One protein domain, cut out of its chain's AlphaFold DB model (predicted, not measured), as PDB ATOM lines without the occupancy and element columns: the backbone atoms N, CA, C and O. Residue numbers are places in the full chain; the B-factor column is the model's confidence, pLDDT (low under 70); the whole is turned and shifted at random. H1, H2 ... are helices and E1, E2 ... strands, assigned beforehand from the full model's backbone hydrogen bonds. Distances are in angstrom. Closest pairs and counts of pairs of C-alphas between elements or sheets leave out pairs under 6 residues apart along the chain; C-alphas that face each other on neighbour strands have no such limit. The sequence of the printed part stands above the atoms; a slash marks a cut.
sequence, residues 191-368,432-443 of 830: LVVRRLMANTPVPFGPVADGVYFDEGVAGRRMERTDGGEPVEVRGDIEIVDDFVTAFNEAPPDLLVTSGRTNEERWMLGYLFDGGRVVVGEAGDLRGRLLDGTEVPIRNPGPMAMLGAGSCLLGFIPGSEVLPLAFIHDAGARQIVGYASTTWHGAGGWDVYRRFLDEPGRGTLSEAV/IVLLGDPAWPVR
ATOM      1  N   LEU A 191      81.336 104.223  73.716       95.31
ATOM      2  CA  LEU A 191      81.714 102.996  74.409       95.31
ATOM      3  C   LEU A 191      81.761 101.851  73.395       95.31
ATOM      4  O   LEU A 191      80.729 101.396  72.900       95.31
ATOM      5  N   VAL A 192      82.974 101.401  73.072       94.38
ATOM      6  CA  VAL A 192      83.192 100.161  72.319       94.38
ATOM      7  C   VAL A 192      83.407  99.046  73.329       94.38
ATOM      8  O   VAL A 192      84.425  99.044  74.017       94.38
ATOM      9  N   VAL A 193      82.454  98.124  73.406       94.00
ATOM     10  CA  VAL A 193      82.467  96.990  74.332       94.00
ATOM     11  C   VAL A 193      83.614  96.052  73.957       94.00
ATOM     12  O   VAL A 193      83.626  95.483  72.865       94.00
ATOM     13  N   ARG A 194      84.583  95.907  74.863       91.81
ATOM     14  CA  ARG A 194      85.727  94.990  74.753       91.81
ATOM     15  C   ARG A 194      85.655  93.860  75.768       91.81
ATOM     16  O   ARG A 194      86.144  92.772  75.472       91.81
ATOM     17  N   ARG A 195      85.040  94.117  76.925       93.25
ATOM     18  CA  ARG A 195      84.828  93.139  77.991       93.25
ATOM     19  C   ARG A 195      83.354  93.019  78.356       93.25
ATOM     20  O   ARG A 195      82.698  94.019  78.652       93.25
ATOM     21  N   LEU A 196      82.853  91.786  78.374       94.56
ATOM     22  CA  LEU A 196      81.466  91.470  78.718       94.56
ATOM     23  C   LEU A 196      81.393  90.673  80.023       94.56
ATOM     24  O   LEU A 196      82.161  89.737  80.235       94.56
ATOM     25  N   MET A 197      80.427  91.004  80.873       95.81
ATOM     26  CA  MET A 197      80.063  90.201  82.038       95.81
ATOM     27  C   MET A 197      78.567  89.884  82.007       95.81
ATOM     28  O   MET A 197      77.777  90.707  81.548       95.81
ATOM     29  N   ALA A 198      78.161  88.706  82.479       95.44
ATOM     30  CA  ALA A 198      76.747  88.339  82.540       95.44
ATOM     31  C   ALA A 198      76.414  87.364  83.678       95.44
ATOM     32  O   ALA A 198      77.295  86.665  84.171       95.44
ATOM     33  N   ASN A 199      75.140  87.276  84.069       93.19
ATOM     34  CA  ASN A 199      74.614  86.162  84.883       93.19
ATOM     35  C   ASN A 199      73.757  85.173  84.060       93.19
ATOM     36  O   ASN A 199      73.083  84.305  84.603       93.19
ATOM     37  N   THR A 200      73.733  85.341  82.746       91.50
ATOM     38  CA  THR A 200      73.000  84.494  81.808       91.50
ATOM     39  C   THR A 200      73.960  84.058  80.712       91.50
ATOM     40  O   THR A 200      74.900  84.807  80.418       91.50
ATOM     41  N   PRO A 201      73.762  82.884  80.087       91.00
ATOM     42  CA  PRO A 201      74.531  82.501  78.912       91.00
ATOM     43  C   PRO A 201      74.525  83.604  77.850       91.00
ATOM     44  O   PRO A 201      73.481  84.176  77.537       91.00
ATOM     45  N   VAL A 202      75.711  83.891  77.315       91.19
ATOM     46  CA  VAL A 202      75.979  84.930  76.313       91.19
ATOM     47  C   VAL A 202      76.967  84.406  75.277       91.19
ATOM     48  O   VAL A 202      77.878  83.649  75.633       91.19
ATOM     49  N   PRO A 203      76.851  84.805  73.998       87.69
ATOM     50  CA  PRO A 203      77.888  84.508  73.030       87.69
ATOM     51  C   PRO A 203      79.148  85.303  73.389       87.69
ATOM     52  O   PRO A 203      79.108  86.524  73.510       87.69
ATOM     53  N   PHE A 204      80.294  84.629  73.514       85.19
ATOM     54  CA  PHE A 204      81.578  85.323  73.670       85.19
ATOM     55  C   PHE A 204      82.144  85.846  72.349       85.19
ATOM     56  O   PHE A 204      83.068  86.649  72.367       85.19
ATOM     57  N   GLY A 205      81.615  85.398  71.204       78.94
ATOM     58  CA  GLY A 205      82.052  85.823  69.867       78.94
ATOM     59  C   GLY A 205      82.283  87.337  69.701       78.94
ATOM     60  O   GLY A 205      83.293  87.696  69.096       78.94
ATOM     61  N   PRO A 206      81.434  88.220  70.265       80.88
ATOM     62  CA  PRO A 206      81.571  89.672  70.140       80.88
ATOM     63  C   PRO A 206      82.728  90.322  70.919       80.88
ATOM     64  O   PRO A 206      82.996  91.502  70.694       80.88
ATOM     65  N   VAL A 207      83.389  89.611  71.842       87.12
ATOM     66  CA  VAL A 207      84.423  90.172  72.734       87.12
ATOM     67  C   VAL A 207      85.630  89.241  72.900       87.12
ATOM     68  O   VAL A 207      85.521  88.019  72.792       87.12
ATOM     69  N   ALA A 208      86.803  89.821  73.170       86.50
ATOM     70  CA  ALA A 208      88.013  89.050  73.470       86.50
ATOM     71  C   ALA A 208      87.989  88.491  74.900       86.50
ATOM     72  O   ALA A 208      88.410  87.355  75.120       86.50
ATOM     73  N   ASP A 209      87.444  89.267  75.838       92.94
ATOM     74  CA  ASP A 209      87.379  88.930  77.252       92.94
ATOM     75  C   ASP A 209      85.935  88.931  77.737       92.94
ATOM     76  O   ASP A 209      85.162  89.857  77.474       92.94
ATOM     77  N   GLY A 210      85.568  87.913  78.504       94.50
ATOM     78  CA  GLY A 210      84.293  87.933  79.190       94.50
ATOM     79  C   GLY A 210      84.078  86.769  80.130       94.50
ATOM     80  O   GLY A 210      84.772  85.756  80.077       94.50
ATOM     81  N   VAL A 211      83.078  86.921  80.986       95.69
ATOM     82  CA  VAL A 211      82.632  85.879  81.909       95.69
ATOM     83  C   VAL A 211      81.115  85.885  81.988       95.69
ATOM     84  O   VAL A 211      80.500  86.951  82.046       95.69
ATOM     85  N   TYR A 212      80.507  84.704  82.016       95.31
ATOM     86  CA  TYR A 212      79.126  84.589  82.459       95.31
ATOM     87  C   TYR A 212      78.990  83.577  83.586       95.31
ATOM     88  O   TYR A 212      79.547  82.481  83.526       95.31
ATOM     89  N   PHE A 213      78.228  83.957  84.602       94.88
ATOM     90  CA  PHE A 213      77.813  83.105  85.710       94.88
ATOM     91  C   PHE A 213      76.484  82.466  85.322       94.88
ATOM     92  O   PHE A 213      75.592  83.174  84.889       94.88
ATOM     93  N   ASP A 214      76.350  81.146  85.383       92.62
ATOM     94  CA  ASP A 214      75.158  80.460  84.880       92.62
ATOM     95  C   ASP A 214      74.020  80.504  85.915       92.62
ATOM     96  O   ASP A 214      74.069  79.822  86.941       92.62
ATOM     97  N   GLU A 215      72.971  81.288  85.651       91.31
ATOM     98  CA  GLU A 215      71.811  81.387  86.548       91.31
ATOM     99  C   GLU A 215      70.998  80.084  86.683       91.31
ATOM    100  O   GLU A 215      70.224  79.933  87.637       91.31
ATOM    101  N   GLY A 216      71.159  79.134  85.755       91.81
ATOM    102  CA  GLY A 216      70.475  77.841  85.758       91.81
ATOM    103  C   GLY A 216      71.276  76.718  86.419       91.81
ATOM    104  O   GLY A 216      70.690  75.744  86.898       91.81
ATOM    105  N   VAL A 217      72.604  76.841  86.489       91.94
ATOM    106  CA  VAL A 217      73.493  75.773  86.968       91.94
ATOM    107  C   VAL A 217      74.414  76.276  88.078       91.94
ATOM    108  O   VAL A 217      75.406  76.954  87.829       91.94
ATOM    109  N   ALA A 218      74.131  75.856  89.314       90.94
ATOM    110  CA  ALA A 218      74.880  76.266  90.500       90.94
ATOM    111  C   ALA A 218      76.402  76.072  90.354       90.94
ATOM    112  O   ALA A 218      76.873  74.995  89.971       90.94
ATOM    113  N   GLY A 219      77.152  77.136  90.654       89.69
ATOM    114  CA  GLY A 219      78.614  77.183  90.596       89.69
ATOM    115  C   GLY A 219      79.222  77.079  89.197       89.69
ATOM    116  O   GLY A 219      80.442  77.070  89.066       89.69
ATOM    117  N   ARG A 220      78.425  76.987  88.128       94.25
ATOM    118  CA  ARG A 220      78.958  76.985  86.765       94.25
ATOM    119  C   ARG A 220      79.179  78.420  86.302       94.25
ATOM    120  O   ARG A 220      78.279  79.251  86.371       94.25
ATOM    121  N   ARG A 221      80.355  78.687  85.745       94.69
ATOM    122  CA  ARG A 221      80.621  79.894  84.964       94.69
ATOM    123  C   ARG A 221      81.458  79.547  83.742       94.69
ATOM    124  O   ARG A 221      82.203  78.568  83.759       94.69
ATOM    125  N   MET A 222      81.324  80.328  82.683       96.06
ATOM    126  CA  MET A 222      82.205  80.236  81.524       96.06
ATOM    127  C   MET A 222      83.054  81.489  81.437       96.06
ATOM    128  O   MET A 222      82.550  82.590  81.656       96.06
ATOM    129  N   GLU A 223      84.314  81.323  81.068       95.00
ATOM    130  CA  GLU A 223      85.271  82.415  80.935       95.00
ATOM    131  C   GLU A 223      85.948  82.371  79.570       95.00
ATOM    132  O   GLU A 223      86.294  81.305  79.061       95.00
ATOM    133  N   ARG A 224      86.173  83.546  78.987       94.06
ATOM    134  CA  ARG A 224      87.016  83.746  77.812       94.06
ATOM    135  C   ARG A 224      88.039  84.826  78.129       94.06
ATOM    136  O   ARG A 224      87.687  85.868  78.674       94.06
ATOM    137  N   THR A 225      89.297  84.573  77.793       92.75
ATOM    138  CA  THR A 225      90.405  85.514  77.997       92.75
ATOM    139  C   THR A 225      91.229  85.612  76.721       92.75
ATOM    140  O   THR A 225      91.467  84.590  76.069       92.75
ATOM    141  N   ASP A 226      91.644  86.825  76.355       90.06
ATOM    142  CA  ASP A 226      92.522  87.111  75.211       90.06
ATOM    143  C   ASP A 226      92.040  86.497  73.877       90.06
ATOM    144  O   ASP A 226      92.828  86.105  73.012       90.06
ATOM    145  N   GLY A 227      90.720  86.376  73.695       88.19
ATOM    146  CA  GLY A 227      90.113  85.806  72.492       88.19
ATOM    147  C   GLY A 227      90.277  84.289  72.338       88.19
ATOM    148  O   GLY A 227      89.912  83.763  71.283       88.19
ATOM    149  N   GLY A 228      90.769  83.585  73.363       91.56
ATOM    150  CA  GLY A 228      90.888  82.124  73.389       91.56
ATOM    151  C   GLY A 228      89.542  81.389  73.347       91.56
ATOM    152  O   GLY A 228      88.479  82.005  73.251       91.56
ATOM    153  N   GLU A 229      89.580  80.060  73.419       92.44
ATOM    154  CA  GLU A 229      88.362  79.250  73.533       92.44
ATOM    155  C   GLU A 229      87.700  79.452  74.907       92.44
ATOM    156  O   GLU A 229      88.418  79.510  75.910       92.44
ATOM    157  N   PRO A 230      86.358  79.542  74.988       93.75
ATOM    158  CA  PRO A 230      85.659  79.599  76.266       93.75
ATOM    159  C   PRO A 230      85.933  78.360  77.128       93.75
ATOM    160  O   PRO A 230      85.822  77.225  76.661       93.75
ATOM    161  N   VAL A 231      86.240  78.572  78.405       95.50
ATOM    162  CA  VAL A 231      86.536  77.516  79.379       95.50
ATOM    163  C   VAL A 231      85.440  77.474  80.437       95.50
ATOM    164  O   VAL A 231      85.040  78.507  80.969       95.50
ATOM    165  N   GLU A 232      84.963  76.270  80.754       95.62
ATOM    166  CA  GLU A 232      84.057  76.058  81.884       95.62
ATOM    167  C   GLU A 232      84.835  76.023  83.199       95.62
ATOM    168  O   GLU A 232      85.801  75.273  83.349       95.62
ATOM    169  N   VAL A 233      84.359  76.793  84.171       93.69
ATOM    170  CA  VAL A 233      84.849  76.812  85.546       93.69
ATOM    171  C   VAL A 233      83.710  76.386  86.475       93.69
ATOM    172  O   VAL A 233      82.563  76.815  86.331       93.69
ATOM    173  N   ARG A 234      84.030  75.507  87.430       92.38
ATOM    174  CA  ARG A 234      83.116  75.030  88.477       92.38
ATOM    175  C   ARG A 234      83.578  75.579  89.823       92.38
ATOM    176  O   ARG A 234      84.599  75.130  90.337       92.38
ATOM    177  N   GLY A 235      82.843  76.553  90.340       88.19
ATOM    178  CA  GLY A 235      83.011  77.157  91.659       88.19
ATOM    179  C   GLY A 235      81.922  76.728  92.646       88.19
ATOM    180  O   GLY A 235      81.229  75.726  92.442       88.19
ATOM    181  N   ASP A 236      81.784  77.506  93.717       88.75
ATOM    182  CA  ASP A 236      80.794  77.283  94.767       88.75
ATOM    183  C   ASP A 236      79.377  77.695  94.335       88.75
ATOM    184  O   ASP A 236      79.172  78.442  93.379       88.75
ATOM    185  N   ILE A 237      78.364  77.193  95.050       84.56
ATOM    186  CA  ILE A 237      76.954  77.552  94.804       84.56
ATOM    187  C   ILE A 237      76.720  79.051  95.052       84.56
ATOM    188  O   ILE A 237      75.917  79.674  94.357       84.56
ATOM    189  N   GLU A 238      77.415  79.626  96.035       88.25
ATOM    190  CA  GLU A 238      77.403  81.057  96.329       88.25
ATOM    191  C   GLU A 238      78.246  81.816  95.295       88.25
ATOM    192  O   GLU A 238      79.428  82.074  95.485       88.25
ATOM    193  N   ILE A 239      77.625  82.170  94.171       93.44
ATOM    194  CA  ILE A 239      78.314  82.831  93.053       93.44
ATOM    195  C   ILE A 239      78.525  84.336  93.260       93.44
ATOM    196  O   ILE A 239      79.278  84.949  92.508       93.44
ATOM    197  N   VAL A 240      77.858  84.961  94.239       95.00
ATOM    198  CA  VAL A 240      77.939  86.416  94.449       95.00
ATOM    199  C   VAL A 240      79.343  86.895  94.811       95.00
ATOM    200  O   VAL A 240      79.729  87.968  94.359       95.00
ATOM    201  N   ASP A 241      80.122  86.114  95.561       92.50
ATOM    202  CA  ASP A 241      81.489  86.497  95.937       92.50
ATOM    203  C   ASP A 241      82.413  86.530  94.708       92.50
ATOM    204  O   ASP A 241      83.078  87.534  94.431       92.50
ATOM    205  N   ASP A 242      82.348  85.481  93.884       92.88
ATOM    206  CA  ASP A 242      83.051  85.417  92.601       92.88
ATOM    207  C   ASP A 242      82.593  86.526  91.639       92.88
ATOM    208  O   ASP A 242      83.413  87.127  90.943       92.88
ATOM    209  N   PHE A 243      81.288  86.816  91.593       94.88
ATOM    210  CA  PHE A 243      80.724  87.875  90.756       94.88
ATOM    211  C   PHE A 243      81.268  89.248  91.160       94.88
ATOM    212  O   PHE A 243      81.753  89.993  90.309       94.88
ATOM    213  N   VAL A 244      81.212  89.586  92.452       95.31
ATOM    214  CA  VAL A 244      81.701  90.872  92.975       95.31
ATOM    215  C   VAL A 244      83.204  91.005  92.757       95.31
ATOM    216  O   VAL A 244      83.669  92.068  92.342       95.31
ATOM    217  N   THR A 245      83.956  89.927  92.979       93.50
ATOM    218  CA  THR A 245      85.401  89.884  92.724       93.50
ATOM    219  C   THR A 245      85.696  90.150  91.249       93.50
ATOM    220  O   THR A 245      86.426  91.086  90.929       93.50
ATOM    221  N   ALA A 246      85.059  89.409  90.337       92.94
ATOM    222  CA  ALA A 246      85.246  89.587  88.899       92.94
ATOM    223  C   ALA A 246      84.856  90.995  88.421       92.94
ATOM    224  O   ALA A 246      85.541  91.560  87.564       92.94
ATOM    225  N   PHE A 247      83.791  91.571  88.987       95.25
ATOM    226  CA  PHE A 247      83.346  92.925  88.671       95.25
ATOM    227  C   PHE A 247      84.349  93.987  89.142       95.25
ATOM    228  O   PHE A 247      84.682  94.894  88.385       95.25
ATOM    229  N   ASN A 248      84.842  93.888  90.378       94.12
ATOM    230  CA  ASN A 248      85.729  94.900  90.957       94.12
ATOM    231  C   ASN A 248      87.170  94.807  90.426       94.12
ATOM    232  O   ASN A 248      87.829  95.835  90.272       94.12
ATOM    233  N   GLU A 249      87.682  93.602  90.157       92.19
ATOM    234  CA  GLU A 249      89.057  93.412  89.671       92.19
ATOM    235  C   GLU A 249      89.211  93.751  88.188       92.19
ATOM    236  O   GLU A 249      90.240  94.287  87.769       92.19
ATOM    237  N   ALA A 250      88.192  93.446  87.387       89.75
ATOM    238  CA  ALA A 250      88.205  93.691  85.955       89.75
ATOM    239  C   ALA A 250      86.796  94.088  85.480       89.75
ATOM    240  O   ALA A 250      86.044  93.245  84.972       89.75
ATOM    241  N   PRO A 251      86.441  95.376  85.636       91.31
ATOM    242  CA  PRO A 251      85.092  95.841  85.369       91.31
ATOM    243  C   PRO A 251      84.645  95.646  83.916       91.31
ATOM    244  O   PRO A 251      85.456  95.797  82.997       91.31
ATOM    245  N   PRO A 252      83.366  95.299  83.682       94.56
ATOM    246  CA  PRO A 252      82.842  95.109  82.336       94.56
ATOM    247  C   PRO A 252      82.526  96.434  81.634       94.56
ATOM    248  O   PRO A 252      82.065  97.385  82.261       94.56
ATOM    249  N   ASP A 253      82.655  96.452  80.304       95.62
ATOM    250  CA  ASP A 253      82.063  97.510  79.475       95.62
ATOM    251  C   ASP A 253      80.557  97.266  79.279       95.62
ATOM    252  O   ASP A 253      79.777  98.208  79.151       95.62
ATOM    253  N   LEU A 254      80.136  95.995  79.244       96.31
ATOM    254  CA  LEU A 254      78.737  95.577  79.137       96.31
ATOM    255  C   LEU A 254      78.399  94.523  80.192       96.31
ATOM    256  O   LEU A 254      79.019  93.459  80.221       96.31
ATOM    257  N   LEU A 255      77.370  94.792  80.998       96.19
ATOM    258  CA  LEU A 255      76.764  93.822  81.910       96.19
ATOM    259  C   LEU A 255      75.407  93.354  81.370       96.19
ATOM    260  O   LEU A 255      74.464  94.142  81.274       96.19
ATOM    261  N   VAL A 256      75.294  92.071  81.031       96.25
ATOM    262  CA  VAL A 256      74.037  91.457  80.576       96.25
ATOM    263  C   VAL A 256      73.376  90.735  81.745       96.25
ATOM    264  O   VAL A 256      73.999  89.902  82.400       96.25
ATOM    265  N   THR A 257      72.114  91.057  82.019       93.56
ATOM    266  CA  THR A 257      71.391  90.526  83.179       93.56
ATOM    267  C   THR A 257      70.098  89.820  82.782       93.56
ATOM    268  O   THR A 257      69.388  90.233  81.857       93.56
ATOM    269  N   SER A 258      69.797  88.761  83.521       90.44
ATOM    270  CA  SER A 258      68.547  88.009  83.519       90.44
ATOM    271  C   SER A 258      68.188  87.639  84.960       90.44
ATOM    272  O   SER A 258      68.997  87.778  85.881       90.44
ATOM    273  N   GLY A 259      66.960  87.184  85.160       83.25
ATOM    274  CA  GLY A 259      66.531  86.575  86.405       83.25
ATOM    275  C   GLY A 259      65.673  87.469  87.297       83.25
ATOM    276  O   GLY A 259      65.048  88.440  86.865       83.25
ATOM    277  N   ARG A 260      65.546  87.069  88.568       88.00
ATOM    278  CA  ARG A 260      64.584  87.682  89.492       88.00
ATOM    279  C   ARG A 260      65.122  89.000  90.031       88.00
ATOM    280  O   ARG A 260      66.024  89.013  90.871       88.00
ATOM    281  N   THR A 261      64.483  90.079  89.603       90.56
ATOM    282  CA  THR A 261      64.856  91.449  89.952       90.56
ATOM    283  C   THR A 261      63.647  92.211  90.483       90.56
ATOM    284  O   THR A 261      62.514  92.011  90.038       90.56
ATOM    285  N   ASN A 262      63.892  93.056  91.477       89.31
ATOM    286  CA  ASN A 262      62.990  94.110  91.915       89.31
ATOM    287  C   ASN A 262      63.785  95.419  92.069       89.31
ATOM    288  O   ASN A 262      64.948  95.494  91.680       89.31
ATOM    289  N   GLU A 263      63.163  96.439  92.644       88.81
ATOM    290  CA  GLU A 263      63.728  97.784  92.770       88.81
ATOM    291  C   GLU A 263      64.984  97.843  93.635       88.81
ATOM    292  O   GLU A 263      65.813  98.720  93.441       88.81
ATOM    293  N   GLU A 264      65.147  96.912  94.570       90.81
ATOM    294  CA  GLU A 264      66.207  96.952  95.581       90.81
ATOM    295  C   GLU A 264      67.254  95.853  95.385       90.81
ATOM    296  O   GLU A 264      68.334  95.921  95.972       90.81
ATOM    297  N   ARG A 265      66.940  94.798  94.622       93.31
ATOM    298  CA  ARG A 265      67.800  93.617  94.496       93.31
ATOM    299  C   ARG A 265      67.619  92.837  93.201       93.31
ATOM    300  O   ARG A 265      66.521  92.710  92.664       93.31
ATOM    301  N   TRP A 266      68.703  92.189  92.799       95.00
ATOM    302  CA  TRP A 266      68.788  91.260  91.680       95.00
ATOM    303  C   TRP A 266      69.446  89.953  92.132       95.00
ATOM    304  O   TRP A 266      70.535  89.957  92.710       95.00
ATOM    305  N   MET A 267      68.759  88.830  91.924       93.25
ATOM    306  CA  MET A 267      69.273  87.497  92.243       93.25
ATOM    307  C   MET A 267      70.184  86.991  91.125       93.25
ATOM    308  O   MET A 267      69.769  86.963  89.971       93.25
ATOM    309  N   LEU A 268      71.389  86.535  91.478       91.81
ATOM    310  CA  LEU A 268      72.350  86.035  90.488       91.81
ATOM    311  C   LEU A 268      72.044  84.599  90.037       91.81
ATOM    312  O   LEU A 268      72.363  84.237  88.909       91.81
ATOM    313  N   GLY A 269      71.412  83.796  90.900       89.50
ATOM    314  CA  GLY A 269      70.889  82.470  90.566       89.50
ATOM    315  C   GLY A 269      69.378  82.506  90.330       89.50
ATOM    316  O   GLY A 269      68.629  83.068  91.135       89.50
ATOM    317  N   TYR A 270      68.915  81.887  89.243       87.31
ATOM    318  CA  TYR A 270      67.491  81.775  88.920       87.31
ATOM    319  C   TYR A 270      66.872  80.500  89.503       87.31
ATOM    320  O   TYR A 270      65.778  80.540  90.076       87.31
ATOM    321  N   LEU A 271      67.583  79.370  89.387       88.88
ATOM    322  CA  LEU A 271      67.142  78.054  89.876       88.88
ATOM    323  C   LEU A 271      67.699  77.687  91.264       88.88
ATOM    324  O   LEU A 271      67.334  76.654  91.825       88.88
ATOM    325  N   PHE A 272      68.563  78.530  91.832       90.75
ATOM    326  CA  PHE A 272      69.205  78.340  93.134       90.75
ATOM    327  C   PHE A 272      69.478  79.691  93.813       90.75
ATOM    328  O   PHE A 272      69.491  80.729  93.154       90.75
ATOM    329  N   ASP A 273      69.698  79.691  95.133       91.56
ATOM    330  CA  ASP A 273      70.119  80.896  95.858       91.56
ATOM    331  C   ASP A 273      71.644  81.040  95.766       91.56
ATOM    332  O   ASP A 273      72.387  80.389  96.499       91.56
ATOM    333  N   GLY A 274      72.099  81.838  94.800       91.88
ATOM    334  CA  GLY A 274      73.515  82.127  94.555       91.88
ATOM    335  C   GLY A 274      74.012  83.419  95.205       91.88
ATOM    336  O   GLY A 274      75.114  83.871  94.897       91.88
ATOM    337  N   GLY A 275      73.191  84.046  96.052       94.31
ATOM    338  CA  GLY A 275      73.391  85.418  96.505       94.31
ATOM    339  C   GLY A 275      72.789  86.449  95.543       94.31
ATOM    340  O   GLY A 275      72.097  86.121  94.571       94.31
ATOM    341  N   ARG A 276      72.977  87.732  95.863       95.31
ATOM    342  CA  ARG A 276      72.248  88.829  95.208       95.31
ATOM    343  C   ARG A 276      73.044  90.126  95.177       95.31
ATOM    344  O   ARG A 276      73.782  90.414  96.113       95.31
ATOM    345  N   VAL A 277      72.819  90.936  94.154       96.44
ATOM    346  CA  VAL A 277      73.202  92.353  94.153       96.44
ATOM    347  C   VAL A 277      72.059  93.149  94.779       96.44
ATOM    348  O   VAL A 277      70.899  92.891  94.459       96.44
ATOM    349  N   VAL A 278      72.359  94.066  95.696       96.56
ATOM    350  CA  VAL A 278      71.388  94.886  96.435       96.56
ATOM    351  C   VAL A 278      71.808  96.354  96.472       96.56
ATOM    352  O   VAL A 278      72.986  96.679  96.318       96.56
ATOM    353  N   VAL A 279      70.839  97.222  96.745       95.50
ATOM    354  CA  VAL A 279      71.075  98.584  97.237       95.50
ATOM    355  C   VAL A 279      71.269  98.522  98.757       95.50
ATOM    356  O   VAL A 279      70.427  97.975  99.473       95.50
ATOM    357  N   GLY A 280      72.408  99.014  99.245       91.38
ATOM    358  CA  GLY A 280      72.735  99.098 100.668       91.38
ATOM    359  C   GLY A 280      71.977 100.223 101.382       91.38
ATOM    360  O   GLY A 280      71.343 101.065 100.753       91.38
ATOM    361  N   GLU A 281      72.078 100.283 102.714       87.25
ATOM    362  CA  GLU A 281      71.403 101.319 103.524       87.25
ATOM    363  C   GLU A 281      71.835 102.755 103.177       87.25
ATOM    364  O   GLU A 281      71.101 103.698 103.454       87.25
ATOM    365  N   ALA A 282      73.025 102.933 102.595       86.12
ATOM    366  CA  ALA A 282      73.526 104.235 102.158       86.12
ATOM    367  C   ALA A 282      73.147 104.574 100.702       86.12
ATOM    368  O   ALA A 282      73.645 105.565 100.172       86.12
ATOM    369  N   GLY A 283      72.319 103.748 100.052       86.88
ATOM    370  CA  GLY A 283      72.011 103.855  98.625       86.88
ATOM    371  C   GLY A 283      73.100 103.286  97.709       86.88
ATOM    372  O   GLY A 283      72.994 103.420  96.493       86.88
ATOM    373  N   ASP A 284      74.136 102.654  98.273       91.25
ATOM    374  CA  ASP A 284      75.307 102.193  97.533       91.25
ATOM    375  C   ASP A 284      75.190 100.740  97.046       91.25
ATOM    376  O   ASP A 284      74.522  99.901  97.652       91.25
ATOM    377  N   LEU A 285      75.846 100.421  95.932       95.62
ATOM    378  CA  LEU A 285      75.747  99.116  95.284       95.62
ATOM    379  C   LEU A 285      76.563  98.051  96.037       95.62
ATOM    380  O   LEU A 285      77.779  98.176  96.219       95.62
ATOM    381  N   ARG A 286      75.903  96.963  96.456       96.94
ATOM    382  CA  ARG A 286      76.509  95.874  97.241       96.94
ATOM    383  C   ARG A 286      76.203  94.496  96.661       96.94
ATOM    384  O   ARG A 286      75.100  94.240  96.188       96.94
ATOM    385  N   GLY A 287      77.142  93.564  96.778       97.00
ATOM    386  CA  GLY A 287      76.855  92.132  96.707       97.00
ATOM    387  C   GLY A 287      76.563  91.595  98.104       97.00
ATOM    388  O   GLY A 287      77.383  91.765  99.003       97.00
ATOM    389  N   ARG A 288      75.403  90.965  98.300       96.94
ATOM    390  CA  ARG A 288      74.995  90.342  99.564       96.94
ATOM    391  C   ARG A 288      75.117  88.822  99.473       96.94
ATOM    392  O   ARG A 288      74.396  88.180  98.700       96.94
ATOM    393  N   LEU A 289      75.993  88.284 100.312       94.88
ATOM    394  CA  LEU A 289      76.250  86.862 100.512       94.88
ATOM    395  C   LEU A 289      75.060  86.178 101.211       94.88
ATOM    396  O   LEU A 289      74.154  86.827 101.747       94.88
ATOM    397  N   LEU A 290      75.041  84.850 101.190       93.44
ATOM    398  CA  LEU A 290      74.024  83.998 101.804       93.44
ATOM    399  C   LEU A 290      74.019  84.113 103.332       93.44
ATOM    400  O   LEU A 290      72.961  83.988 103.951       93.44
ATOM    401  N   ASP A 291      75.173  84.391 103.939       94.00
ATOM    402  CA  ASP A 291      75.298  84.654 105.377       94.00
ATOM    403  C   ASP A 291      74.849  86.076 105.783       94.00
ATOM    404  O   ASP A 291      74.742  86.381 106.973       94.00
ATOM    405  N   GLY A 292      74.528  86.924 104.798       93.44
ATOM    406  CA  GLY A 292      74.105  88.310 104.975       93.44
ATOM    407  C   GLY A 292      75.236  89.338 104.928       93.44
ATOM    408  O   GLY A 292      74.945  90.529 105.028       93.44
ATOM    409  N   THR A 293      76.492  88.920 104.759       95.38
ATOM    410  CA  THR A 293      77.632  89.824 104.565       95.38
ATOM    411  C   THR A 293      77.458  90.632 103.279       95.38
ATOM    412  O   THR A 293      77.023  90.102 102.259       95.38
ATOM    413  N   GLU A 294      77.802  91.923 103.313       95.88
ATOM    414  CA  GLU A 294      77.709  92.819 102.157       95.88
ATOM    415  C   GLU A 294      79.076  93.348 101.726       95.88
ATOM    416  O   GLU A 294      79.804  93.963 102.511       95.88
ATOM    417  N   VAL A 295      79.393  93.168 100.446       95.44
ATOM    418  CA  VAL A 295      80.650  93.590  99.823       95.44
ATOM    419  C   VAL A 295      80.375  94.733  98.836       95.44
ATOM    420  O   VAL A 295      79.448  94.618  98.034       95.44
ATOM    421  N   PRO A 296      81.128  95.850  98.875       95.06
ATOM    422  CA  PRO A 296      80.977  96.936  97.908       95.06
ATOM    423  C   PRO A 296      81.199  96.496  96.460       95.06
ATOM    424  O   PRO A 296      82.177  95.808  96.165       95.06
ATOM    425  N   ILE A 297      80.348  96.973  95.554       95.12
ATOM    426  CA  ILE A 297      80.570  96.933  94.108       95.12
ATOM    427  C   ILE A 297      80.841  98.366  93.667       95.12
ATOM    428  O   ILE A 297      79.981  99.228  93.830       95.12
ATOM    429  N   ARG A 298      82.040  98.648  93.151       90.00
ATOM    430  CA  ARG A 298      82.408 100.006  92.723       90.00
ATOM    431  C   ARG A 298      83.244  99.978  91.459       90.00
ATOM    432  O   ARG A 298      84.339  99.425  91.440       90.00
ATOM    433  N   ASN A 299      82.756 100.666  90.440       83.75
ATOM    434  CA  ASN A 299      83.462 100.900  89.196       83.75
ATOM    435  C   ASN A 299      83.047 102.259  88.612       83.75
ATOM    436  O   ASN A 299      82.027 102.342  87.953       83.75
ATOM    437  N   PRO A 300      83.820 103.339  88.769       74.62
ATOM    438  CA  PRO A 300      83.413 104.641  88.235       74.62
ATOM    439  C   PRO A 300      83.546 104.768  86.700       74.62
ATOM    440  O   PRO A 300      83.222 105.821  86.146       74.62
ATOM    441  N   GLY A 301      84.064 103.750  85.999       81.94
ATOM    442  CA  GLY A 301      84.259 103.772  84.545       81.94
ATOM    443  C   GLY A 301      82.950 103.640  83.755       81.94
ATOM    444  O   GLY A 301      82.012 103.013  84.236       81.94
ATOM    445  N   PRO A 302      82.859 104.208  82.535       92.69
ATOM    446  CA  PRO A 302      81.639 104.131  81.740       92.69
ATOM    447  C   PRO A 302      81.336 102.683  81.340       92.69
ATOM    448  O   PRO A 302      82.128 102.061  80.637       92.69
ATOM    449  N   MET A 303      80.160 102.188  81.719       95.88
ATOM    450  CA  MET A 303      79.640 100.889  81.287       95.88
ATOM    451  C   MET A 303      78.207 101.001  80.755       95.88
ATOM    452  O   MET A 303      77.519 102.012  80.947       95.88
ATOM    453  N   ALA A 304      77.747  99.947  80.093       97.25
ATOM    454  CA  ALA A 304      76.359  99.762  79.704       97.25
ATOM    455  C   ALA A 304      75.770  98.503  80.349       97.25
ATOM    456  O   ALA A 304      76.483  97.546  80.658       97.25
ATOM    457  N   MET A 305      74.452  98.490  80.527       96.88
ATOM    458  CA  MET A 305      73.715  97.350  81.057       96.88
ATOM    459  C   MET A 305      72.573  96.954  80.133       96.88
ATOM    460  O   MET A 305      71.848  97.805  79.616       96.88
ATOM    461  N   LEU A 306      72.385  95.648  79.975       96.69
ATOM    462  CA  LEU A 306      71.313  95.061  79.188       96.69
ATOM    463  C   LEU A 306      70.549  94.040  80.032       96.69
ATOM    464  O   LEU A 306      70.989  92.905  80.192       96.69
ATOM    465  N   GLY A 307      69.401  94.437  80.577       94.81
ATOM    466  CA  GLY A 307      68.456  93.527  81.220       94.81
ATOM    467  C   GLY A 307      67.536  92.874  80.202       94.81
ATOM    468  O   GLY A 307      66.460  93.398  79.930       94.81
ATOM    469  N   ALA A 308      67.947  91.730  79.651       88.50
ATOM    470  CA  ALA A 308      67.150  90.997  78.665       88.50
ATOM    471  C   ALA A 308      65.910  90.347  79.307       88.50
ATOM    472  O   ALA A 308      64.806  90.456  78.772       88.50
ATOM    473  N   GLY A 309      66.096  89.737  80.484       81.81
ATOM    474  CA  GLY A 309      65.060  89.035  81.257       81.81
ATOM    475  C   GLY A 309      64.810  89.599  82.661       81.81
ATOM    476  O   GLY A 309      64.101  88.980  83.452       81.81
ATOM    477  N   SER A 310      65.392  90.752  82.997       83.81
ATOM    478  CA  SER A 310      65.326  91.340  84.341       83.81
ATOM    479  C   SER A 310      64.101  92.249  84.502       83.81
ATOM    480  O   SER A 310      64.084  93.384  84.016       83.81
ATOM    481  N   CYS A 311      63.079  91.770  85.218       85.88
ATOM    482  CA  CYS A 311      61.924  92.589  85.611       85.88
ATOM    483  C   CYS A 311      62.365  93.822  86.412       85.88
ATOM    484  O   CYS A 311      63.313  93.741  87.184       85.88
ATOM    485  N   LEU A 312      61.655  94.946  86.282       91.56
ATOM    486  CA  LEU A 312      61.848  96.148  87.114       91.56
ATOM    487  C   LEU A 312      63.258  96.784  87.085       91.56
ATOM    488  O   LEU A 312      63.478  97.771  87.778       91.56
ATOM    489  N   LEU A 313      64.200  96.307  86.259       92.06
ATOM    490  CA  LEU A 313      65.534  96.916  86.147       92.06
ATOM    491  C   LEU A 313      65.480  98.347  85.585       92.06
ATOM    492  O   LEU A 313      66.396  99.126  85.803       92.06
ATOM    493  N   GLY A 314      64.414  98.708  84.867       92.31
ATOM    494  CA  GLY A 314      64.163 100.071  84.394       92.31
ATOM    495  C   GLY A 314      63.144 100.843  85.238       92.31
ATOM    496  O   GLY A 314      62.708 101.909  84.812       92.31
ATOM    497  N   PHE A 315      62.696 100.305  86.378       94.81
ATOM    498  CA  PHE A 315      61.657 100.927  87.203       94.81
ATOM    499  C   PHE A 315      62.264 101.855  88.259       94.81
ATOM    500  O   PHE A 315      63.134 101.451  89.028       94.81
ATOM    501  N   ILE A 316      61.789 103.104  88.292       94.94
ATOM    502  CA  ILE A 316      62.313 104.159  89.165       94.94
ATOM    503  C   ILE A 316      61.158 104.792  89.960       94.94
ATOM    504  O   ILE A 316      60.588 105.795  89.533       94.94
ATOM    505  N   PRO A 317      60.763 104.201  91.101       90.12
ATOM    506  CA  PRO A 317      59.794 104.796  92.026       90.12
ATOM    507  C   PRO A 317      60.400 105.870  92.947       90.12
ATOM    508  O   PRO A 317      59.661 106.578  93.628       90.12
ATOM    509  N   GLY A 318      61.731 105.969  93.013       90.31
ATOM    510  CA  GLY A 318      62.466 106.862  93.909       90.31
ATOM    511  C   GLY A 318      63.976 106.800  93.665       90.31
ATOM    512  O   GLY A 318      64.422 106.189  92.697       90.31
ATOM    513  N   SER A 319      64.765 107.445  94.528       89.44
ATOM    514  CA  SER A 319      66.224 107.583  94.361       89.44
ATOM    515  C   SER A 319      67.033 106.354  94.795       89.44
ATOM    516  O   SER A 319      68.134 106.149  94.298       89.44
ATOM    517  N   GLU A 320      66.507 105.534  95.705       91.56
ATOM    518  CA  GLU A 320      67.224 104.410  96.330       91.56
ATOM    519  C   GLU A 320      66.900 103.082  95.638       91.56
ATOM    520  O   GLU A 320      66.379 102.149  96.244       91.56
ATOM    521  N   VAL A 321      67.161 103.012  94.332       94.81
ATOM    522  CA  VAL A 321      66.845 101.826  93.525       94.81
ATOM    523  C   VAL A 321      68.034 101.337  92.719       94.81
ATOM    524  O   VAL A 321      68.921 102.098  92.333       94.81
ATOM    525  N   LEU A 322      68.025 100.038  92.441       95.12
ATOM    526  CA  LEU A 322      69.101  99.288  91.818       95.12
ATOM    527  C   LEU A 322      69.654  99.942  90.540       95.12
ATOM    528  O   LEU A 322      70.870 100.129  90.483       95.12
ATOM    529  N   PRO A 323      68.845 100.341  89.532       95.31
ATOM    530  CA  PRO A 323      69.398 100.994  88.344       95.31
ATOM    531  C   PRO A 323      70.139 102.296  88.655       95.31
ATOM    532  O   PRO A 323      71.148 102.580  88.017       95.31
ATOM    533  N   LEU A 324      69.681 103.074  89.638       96.06
ATOM    534  CA  LEU A 324      70.330 104.333  90.004       96.06
ATOM    535  C   LEU A 324      71.622 104.095  90.791       96.06
ATOM    536  O   LEU A 324      72.603 104.788  90.541       96.06
ATOM    537  N   ALA A 325      71.673 103.060  91.636       95.69
ATOM    538  CA  ALA A 325      72.911 102.624  92.283       95.69
ATOM    539  C   ALA A 325      73.966 102.161  91.257       95.69
ATOM    540  O   ALA A 325      75.153 102.442  91.413       95.69
ATOM    541  N   PHE A 326      73.552 101.520  90.154       96.25
ATOM    542  CA  PHE A 326      74.465 101.190  89.051       96.25
ATOM    543  C   PHE A 326      74.990 102.430  88.307       96.25
ATOM    544  O   PHE A 326      76.147 102.440  87.883       96.25
ATOM    545  N   ILE A 327      74.178 103.480  88.150       95.88
ATOM    546  CA  ILE A 327      74.649 104.757  87.588       95.88
ATOM    547  C   ILE A 327      75.653 105.412  88.552       95.88
ATOM    548  O   ILE A 327      76.725 105.830  88.113       95.88
ATOM    549  N   HIS A 328      75.327 105.444  89.847       94.50
ATOM    550  CA  HIS A 328      76.110 106.105  90.894       94.50
ATOM    551  C   HIS A 328      77.471 105.431  91.149       94.50
ATOM    552  O   HIS A 328      78.519 106.065  91.027       94.50
ATOM    553  N   ASP A 329      77.477 104.133  91.470       94.50
ATOM    554  CA  ASP A 329      78.681 103.431  91.942       94.50
ATOM    555  C   ASP A 329      79.403 102.630  90.857       94.50
ATOM    556  O   ASP A 329      80.612 102.399  90.964       94.50
ATOM    557  N   ALA A 330      78.678 102.173  89.834       93.38
ATOM    558  CA  ALA A 330      79.188 101.271  88.801       93.38
ATOM    559  C   ALA A 330      79.371 101.939  87.430       93.38
ATOM    560  O   ALA A 330      79.786 101.276  86.480       93.38
ATOM    561  N   GLY A 331      79.117 103.248  87.327       92.81
ATOM    562  CA  GLY A 331      79.433 104.033  86.138       92.81
ATOM    563  C   GLY A 331      78.566 103.689  84.927       92.81
ATOM    564  O   GLY A 331      78.944 103.997  83.792       92.81
ATOM    565  N   ALA A 332      77.394 103.085  85.141       96.44
ATOM    566  CA  ALA A 332      76.443 102.824  84.072       96.44
ATOM    567  C   ALA A 332      75.981 104.145  83.432       96.44
ATOM    568  O   ALA A 332      75.452 105.030  84.098       96.44
ATOM    569  N   ARG A 333      76.187 104.289  82.119       97.38
ATOM    570  CA  ARG A 333      75.733 105.460  81.341       97.38
ATOM    571  C   ARG A 333      74.564 105.125  80.411       97.38
ATOM    572  O   ARG A 333      73.880 106.031  79.942       97.38
ATOM    573  N   GLN A 334      74.316 103.833  80.177       97.94
ATOM    574  CA  GLN A 334      73.089 103.311  79.575       97.94
ATOM    575  C   GLN A 334      72.637 102.029  80.279       97.94
ATOM    576  O   GLN A 334      73.449 101.133  80.497       97.94
ATOM    577  N   ILE A 335      71.345 101.923  80.589       97.94
ATOM    578  CA  ILE A 335      70.718 100.718  81.147       97.94
ATOM    579  C   ILE A 335      69.452 100.427  80.349       97.94
ATOM    580  O   ILE A 335      68.563 101.269  80.259       97.94
ATOM    581  N   VAL A 336      69.354  99.231  79.779       97.62
ATOM    582  CA  VAL A 336      68.117  98.729  79.171       97.62
ATOM    583  C   VAL A 336      67.410  97.834  80.176       97.62
ATOM    584  O   VAL A 336      68.029  96.922  80.726       97.62
ATOM    585  N   GLY A 337      66.118  98.058  80.392       94.94
ATOM    586  CA  GLY A 337      65.318  97.216  81.273       94.94
ATOM    587  C   GLY A 337      63.825  97.481  81.158       94.94
ATOM    588  O   GLY A 337      63.377  98.307  80.360       94.94
ATOM    589  N   TYR A 338      63.050  96.774  81.974       94.62
ATOM    590  CA  TYR A 338      61.608  96.976  82.080       94.62
ATOM    591  C   TYR A 338      61.274  97.890  83.256       94.62
ATOM    592  O   TYR A 338      61.754  97.673  84.367       94.62
ATOM    593  N   ALA A 339      60.397  98.863  83.028       93.94
ATOM    594  CA  ALA A 339      59.783  99.680  84.069       93.94
ATOM    595  C   ALA A 339      58.644  98.950  84.809       93.94
ATOM    596  O   ALA A 339      58.006  99.536  85.676       93.94
ATOM    597  N   SER A 340      58.362  97.690  84.463       92.31
ATOM    598  CA  SER A 340      57.355  96.855  85.119       92.31
ATOM    599  C   SER A 340      57.785  95.403  85.262       92.31
ATOM    600  O   SER A 340      58.795  94.962  84.706       92.31
ATOM    601  N   THR A 341      57.001  94.645  86.025       90.56
ATOM    602  CA  THR A 341      57.048  93.185  85.966       90.56
ATOM    603  C   THR A 341      56.644  92.728  84.562       90.56
ATOM    604  O   THR A 341      55.757  93.317  83.941       90.56
ATOM    605  N   THR A 342      57.323  91.719  84.018       85.50
ATOM    606  CA  THR A 342      56.975  91.113  82.724       85.50
ATOM    607  C   THR A 342      57.062  89.596  82.833       85.50
ATOM    608  O   THR A 342      57.900  89.055  83.550       85.50
ATOM    609  N   TRP A 343      56.155  88.908  82.148       87.88
ATOM    610  CA  TRP A 343      56.146  87.449  82.005       87.88
ATOM    611  C   TRP A 343      56.551  87.017  80.593       87.88
ATOM    612  O   TRP A 343      56.880  85.854  80.383       87.88
ATOM    613  N   HIS A 344      56.506  87.949  79.636       89.00
ATOM    614  CA  HIS A 344      56.700  87.682  78.219       89.00
ATOM    615  C   HIS A 344      58.154  87.923  77.804       89.00
ATOM    616  O   HIS A 344      58.797  87.040  77.243       89.00
ATOM    617  N   GLY A 345      58.699  89.099  78.132       89.06
ATOM    618  CA  GLY A 345      60.115  89.410  77.953       89.06
ATOM    619  C   GLY A 345      60.571  89.587  76.497       89.06
ATOM    620  O   GLY A 345      61.771  89.753  76.269       89.06
ATOM    621  N   ALA A 346      59.665  89.580  75.515       92.88
ATOM    622  CA  ALA A 346      60.019  89.548  74.096       92.88
ATOM    623  C   ALA A 346      60.822  90.776  73.652       92.88
ATOM    624  O   ALA A 346      61.726  90.640  72.834       92.88
ATOM    625  N   GLY A 347      60.540  91.957  74.214       94.19
ATOM    626  CA  GLY A 347      61.287  93.176  73.894       94.19
ATOM    627  C   GLY A 347      62.766  93.066  74.272       94.19
ATOM    628  O   GLY A 347      63.642  93.165  73.420       94.19
ATOM    629  N   GLY A 348      63.049  92.820  75.550       94.94
ATOM    630  CA  GLY A 348      64.401  92.687  76.102       94.94
ATOM    631  C   GLY A 348      65.228  91.576  75.447       94.94
ATOM    632  O   GLY A 348      66.400  91.797  75.137       94.94
ATOM    633  N   TRP A 349      64.625  90.418  75.156       94.38
ATOM    634  CA  TRP A 349      65.309  89.342  74.430       94.38
ATOM    635  C   TRP A 349      65.536  89.659  72.944       94.38
ATOM    636  O   TRP A 349      66.543  89.227  72.383       94.38
ATOM    637  N   ASP A 350      64.675  90.454  72.300       95.44
ATOM    638  CA  ASP A 350      64.942  90.950  70.943       95.44
ATOM    639  C   ASP A 350      66.083  91.987  70.941       95.44
ATOM    640  O   ASP A 350      66.948  91.933  70.066       95.44
ATOM    641  N   VAL A 351      66.185  92.854  71.966       96.38
ATOM    642  CA  VAL A 351      67.359  93.739  72.149       96.38
ATOM    643  C   VAL A 351      68.638  92.918  72.293       96.38
ATOM    644  O   VAL A 351      69.631  93.221  71.632       96.38
ATOM    645  N   TYR A 352      68.609  91.870  73.122       95.00
ATOM    646  CA  TYR A 352      69.718  90.933  73.296       95.00
ATOM    647  C   TYR A 352      70.204  90.372  71.962       95.00
ATOM    648  O   TYR A 352      71.385  90.514  71.646       95.00
ATOM    649  N   ARG A 353      69.299  89.815  71.150       93.31
ATOM    650  CA  ARG A 353      69.670  89.205  69.868       93.31
ATOM    651  C   ARG A 353      70.207  90.234  68.888       93.31
ATOM    652  O   ARG A 353      71.276  90.057  68.319       93.31
ATOM    653  N   ARG A 354      69.509  91.362  68.728       93.38
ATOM    654  CA  ARG A 354      69.941  92.436  67.820       93.38
ATOM    655  C   ARG A 354      71.306  92.994  68.184       93.38
ATOM    656  O   ARG A 354      72.081  93.323  67.292       93.38
ATOM    657  N   PHE A 355      71.583  93.150  69.477       95.00
ATOM    658  CA  PHE A 355      72.841  93.728  69.909       95.00
ATOM    659  C   PHE A 355      73.976  92.705  69.849       95.00
ATOM    660  O   PHE A 355      75.003  93.017  69.259       95.00
ATOM    661  N   LEU A 356      73.799  91.500  70.403       92.12
ATOM    662  CA  LEU A 356      74.877  90.514  70.558       92.12
ATOM    663  C   LEU A 356      75.077  89.596  69.341       92.12
ATOM    664  O   LEU A 356      76.221  89.233  69.068       92.12
ATOM    665  N   ASP A 357      74.022  89.252  68.596       88.81
ATOM    666  CA  ASP A 357      74.116  88.330  67.449       88.81
ATOM    667  C   ASP A 357      74.481  89.053  66.139       88.81
ATOM    668  O   ASP A 357      74.923  88.425  65.176       88.81
ATOM    669  N   GLU A 358      74.363  90.387  66.099       88.94
ATOM    670  CA  GLU A 358      74.741  91.220  64.949       88.94
ATOM    671  C   GLU A 358      75.786  92.299  65.326       88.94
ATOM    672  O   GLU A 358      75.520  93.506  65.208       88.94
ATOM    673  N   PRO A 359      77.001  91.905  65.772       86.31
ATOM    674  CA  PRO A 359      77.956  92.827  66.378       86.31
ATOM    675  C   PRO A 359      78.394  93.925  65.411       86.31
ATOM    676  O   PRO A 359      78.923  93.683  64.323       86.31
ATOM    677  N   GLY A 360      78.207  95.171  65.837       80.75
ATOM    678  CA  GLY A 360      78.613  96.344  65.073       80.75
ATOM    679  C   GLY A 360      77.624  96.800  63.997       80.75
ATOM    680  O   GLY A 360      77.949  97.769  63.309       80.75
ATOM    681  N   ARG A 361      76.429  96.189  63.867       90.06
ATOM    682  CA  ARG A 361      75.360  96.728  62.998       90.06
ATOM    683  C   ARG A 361      74.862  98.088  63.490       90.06
ATOM    684  O   ARG A 361      74.776  99.025  62.702       90.06
ATOM    685  N   GLY A 362      74.545  98.181  64.779       92.19
ATOM    686  CA  GLY A 362      73.907  99.348  65.386       92.19
ATOM    687  C   GLY A 362      74.439  99.666  66.782       92.19
ATOM    688  O   GLY A 362      75.430  99.101  67.250       92.19
ATOM    689  N   THR A 363      73.779 100.613  67.445       96.81
ATOM    690  CA  THR A 363      74.033 100.947  68.860       96.81
ATOM    691  C   THR A 363      73.062 100.209  69.780       96.81
ATOM    692  O   THR A 363      71.989  99.811  69.332       96.81
ATOM    693  N   LEU A 364      73.380 100.093  71.074       97.56
ATOM    694  CA  LEU A 364      72.457  99.524  72.066       97.56
ATOM    695  C   LEU A 364      71.093 100.240  72.058       97.56
ATOM    696  O   LEU A 364      70.054  99.595  71.977       97.56
ATOM    697  N   SER A 365      71.090 101.578  72.042       97.44
ATOM    698  CA  SER A 365      69.861 102.381  71.934       97.44
ATOM    699  C   SER A 365      69.072 102.117  70.641       97.44
ATOM    700  O   SER A 365      67.843 102.112  70.646       97.44
ATOM    701  N   GLU A 366      69.758 101.873  69.520       97.50
ATOM    702  CA  GLU A 366      69.101 101.485  68.264       97.50
ATOM    703  C   GLU A 366      68.471 100.093  68.361       97.50
ATOM    704  O   GLU A 366      67.344  99.918  67.912       97.50
ATOM    705  N   ALA A 367      69.136  99.132  69.013       97.38
ATOM    706  CA  ALA A 367      68.568  97.808  69.263       97.38
ATOM    707  C   ALA A 367      67.290  97.879  70.120       97.38
ATOM    708  O   ALA A 367      66.326  97.187  69.802       97.38
ATOM    709  N   VAL A 368      67.241  98.754  71.138       97.50
ATOM    710  CA  VAL A 368      66.021  99.014  71.935       97.50
ATOM    711  C   VAL A 368      64.883  99.521  71.062       97.50
ATOM    712  O   VAL A 368      63.788  98.961  71.081       97.50
ATOM    713  N   ILE A 432      59.292  98.524  78.248       94.56
ATOM    714  CA  ILE A 432      60.733  98.618  77.985       94.56
ATOM    715  C   ILE A 432      61.194 100.083  77.954       94.56
ATOM    716  O   ILE A 432      60.517 100.958  77.401       94.56
ATOM    717  N   VAL A 433      62.353 100.348  78.556       95.88
ATOM    718  CA  VAL A 433      62.960 101.678  78.635       95.88
ATOM    719  C   VAL A 433      64.480 101.594  78.520       95.88
ATOM    720  O   VAL A 433      65.120 100.665  79.018       95.88
ATOM    721  N   LEU A 434      65.055 102.598  77.860       98.12
ATOM    722  CA  LEU A 434      66.476 102.911  77.923       98.12
ATOM    723  C   LEU A 434      66.670 104.038  78.941       98.12
ATOM    724  O   LEU A 434      66.220 105.157  78.706       98.12
ATOM    725  N   LEU A 435      67.363 103.766  80.040       98.31
ATOM    726  CA  LEU A 435      67.932 104.808  80.887       98.31
ATOM    727  C   LEU A 435      69.241 105.270  80.247       98.31
ATOM    728  O   LEU A 435      70.080 104.441  79.902       98.31
ATOM    729  N   GLY A 436      69.411 106.575  80.072       98.06
ATOM    730  CA  GLY A 436      70.571 107.174  79.423       98.06
ATOM    731  C   GLY A 436      70.237 108.012  78.193       98.06
ATOM    732  O   GLY A 436      69.099 108.081  77.729       98.06
ATOM    733  N   ASP A 437      71.264 108.667  77.658       98.12
ATOM    734  CA  ASP A 437      71.162 109.466  76.439       98.12
ATOM    735  C   ASP A 437      71.090 108.549  75.201       98.12
ATOM    736  O   ASP A 437      72.070 107.849  74.926       98.12
ATOM    737  N   PRO A 438      69.994 108.554  74.414       97.56
ATOM    738  CA  PRO A 438      69.841 107.666  73.260       97.56
ATOM    739  C   PRO A 438      70.836 107.941  72.122       97.56
ATOM    740  O   PRO A 438      71.001 107.105  71.233       97.56
ATOM    741  N   ALA A 439      71.494 109.106  72.108       96.62
ATOM    742  CA  ALA A 439      72.517 109.436  71.114       96.62
ATOM    743  C   ALA A 439      73.931 109.036  71.540       96.62
ATOM    744  O   ALA A 439      74.820 109.001  70.686       96.62
ATOM    745  N   TRP A 440      74.160 108.700  72.815       96.88
ATOM    746  CA  TRP A 440      75.464 108.209  73.245       96.88
ATOM    747  C   TRP A 440      75.698 106.785  72.703       96.88
ATOM    748  O   TRP A 440      74.912 105.875  72.980       96.88
ATOM    749  N   PRO A 441      76.738 106.561  71.876       96.19
ATOM    750  CA  PRO A 441      76.873 105.304  71.157       96.19
ATOM    751  C   PRO A 441      77.589 104.241  71.999       96.19
ATOM    752  O   PRO A 441      78.802 104.308  72.198       96.19
ATOM    753  N   VAL A 442      76.838 103.213  72.393       97.31
ATOM    754  CA  VAL A 442      77.358 101.932  72.898       97.31
ATOM    755  C   VAL A 442      77.336 100.917  71.758       97.31
ATOM    756  O   VAL A 442      76.277 100.684  71.168       97.31
ATOM    757  N   ARG A 443      78.491 100.341  71.407       95.62
ATOM    758  CA  ARG A 443      78.656  99.425  70.263       95.62
ATOM    759  C   ARG A 443      79.551  98.244  70.617       95.62
ATOM    760  O   ARG A 443      80.491  98.397  71.389       95.62
TER     761      ARG A 443
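This is residues 191 to 368 and 432 to 443 of the 830 residues of the protein "TGc domain-containing protein" of Phycisphaerae bacterium (UniProt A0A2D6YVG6). What does the model look like? A long, twisted sheet of eight strands runs through it, with H3 and H4 over one face and H1 and H2 over the other. A smaller sheet, E7 to E10, covers H1 and H2 from their far side, and these two helices lie between the two sheets. Which parts make it? The printed part has 190 residues, with four named helices and thirteen named strands in the order E1 E2 E3 E4 E5 H1 E6 E7 E8 E9 E10 E11 H2 E12 H3 H4 E13; the class is mixed, helices and strands, with under half of the residues in named elements. The large sheet is mixed, in the order E5 E4 E3 E2 E6 E11 E12 E13, and the small one, E7 E8 E9 E10, is antiparallel. How spread out is it? It is compact, with a radius of gyration of the C-alphas of 15.1 A and spans of 44 by 42 by 33 A.

How is the large sheet built? It runs E5, residues 231 to 234, E4, 220 to 224, E3, 209 to 213, E2, 195 to 198, E6, 254 to 257, E11, 303 to 307, E12, 332 to 338, and E13, 432 to 436. E3, E4 and E5 form a meander, each strand the antiparallel neighbour of the one before, with N 212 and O 222 at 3.0 A and N 221 and O 233 at 3.0 A; E12 and E13 are antiparallel too, with N 435 and O 335 at 2.8 A. From E3 to E12 neighbours are parallel, with N 211 and O 196 at 3.1 A, N 256 and O 197 at 2.9 A, N 257 and O 306 at 2.8 A, and N 305 and O 334 at 2.8 A. What is on its faces? H1, residues 239 to 249, runs along the strands over E3 at a height over the sheet of 9.9 A, the closest C-alphas being those of Phe 213 and Ile 239, 7.4 A apart. H2, residues 322 to 330, on the same face at 9.1 A, makes with E11 and E12 a strand-helix-strand unit, two parallel neighbour strands with a helix between, whose crossover is right-handed. On the opposite face H3, residues 346 to 356, at a height of 9.0 A, gives three layers, helices on both faces, and touches H4, residues 364 to 368, which is on the same face, the closest C-alphas being those of Val 351 and Ala 367, 5.1 A apart. How does the small sheet sit? E7, residues 265 to 267, E8, 276 to 279, E9, 285 to 288, and E10, 294 to 296, form a second meander, with N 277 and O 266 at 2.9 A, N 278 and O 286 at 2.8 A, and N 295 and O 287 at 2.8 A. H1 and H2, apart from each other, are on one face of it, two layers: H1 runs along the strands at a height of 9.0 A, and H2 across them at 8.2 A. Within H1, H2, H3 and H4 every O i to N i+4 pair is within hydrogen-bond range.

Where does the printed part begin? E1, residues 191 to 193, starts at C-alpha 191 (81.714, 102.996, 74.409), pairs with no named strand, and runs on into E2 at 69 degrees. Which elements are longest? From first to last C-alpha E12 measures 16.1 A, H1 15.5 A and H3 15.3 A. Where does the last element end? E13 ends at C-alpha 436 (70.571, 107.174, 79.423).

How large is it? The two C-alphas farthest apart, those of Asp 291 and Arg 361, are 44.1 A apart. Where is the cut? Residues 369 to 431 are not printed, and C-alphas 368 and 432 are 8.0 A apart across it. Which link is long? Of the links printed whole, E11 to H2 is long, with 14 residues. Is confidence low anywhere? The mean pLDDT of the printed part is 92.7, and no printed residue is under 70.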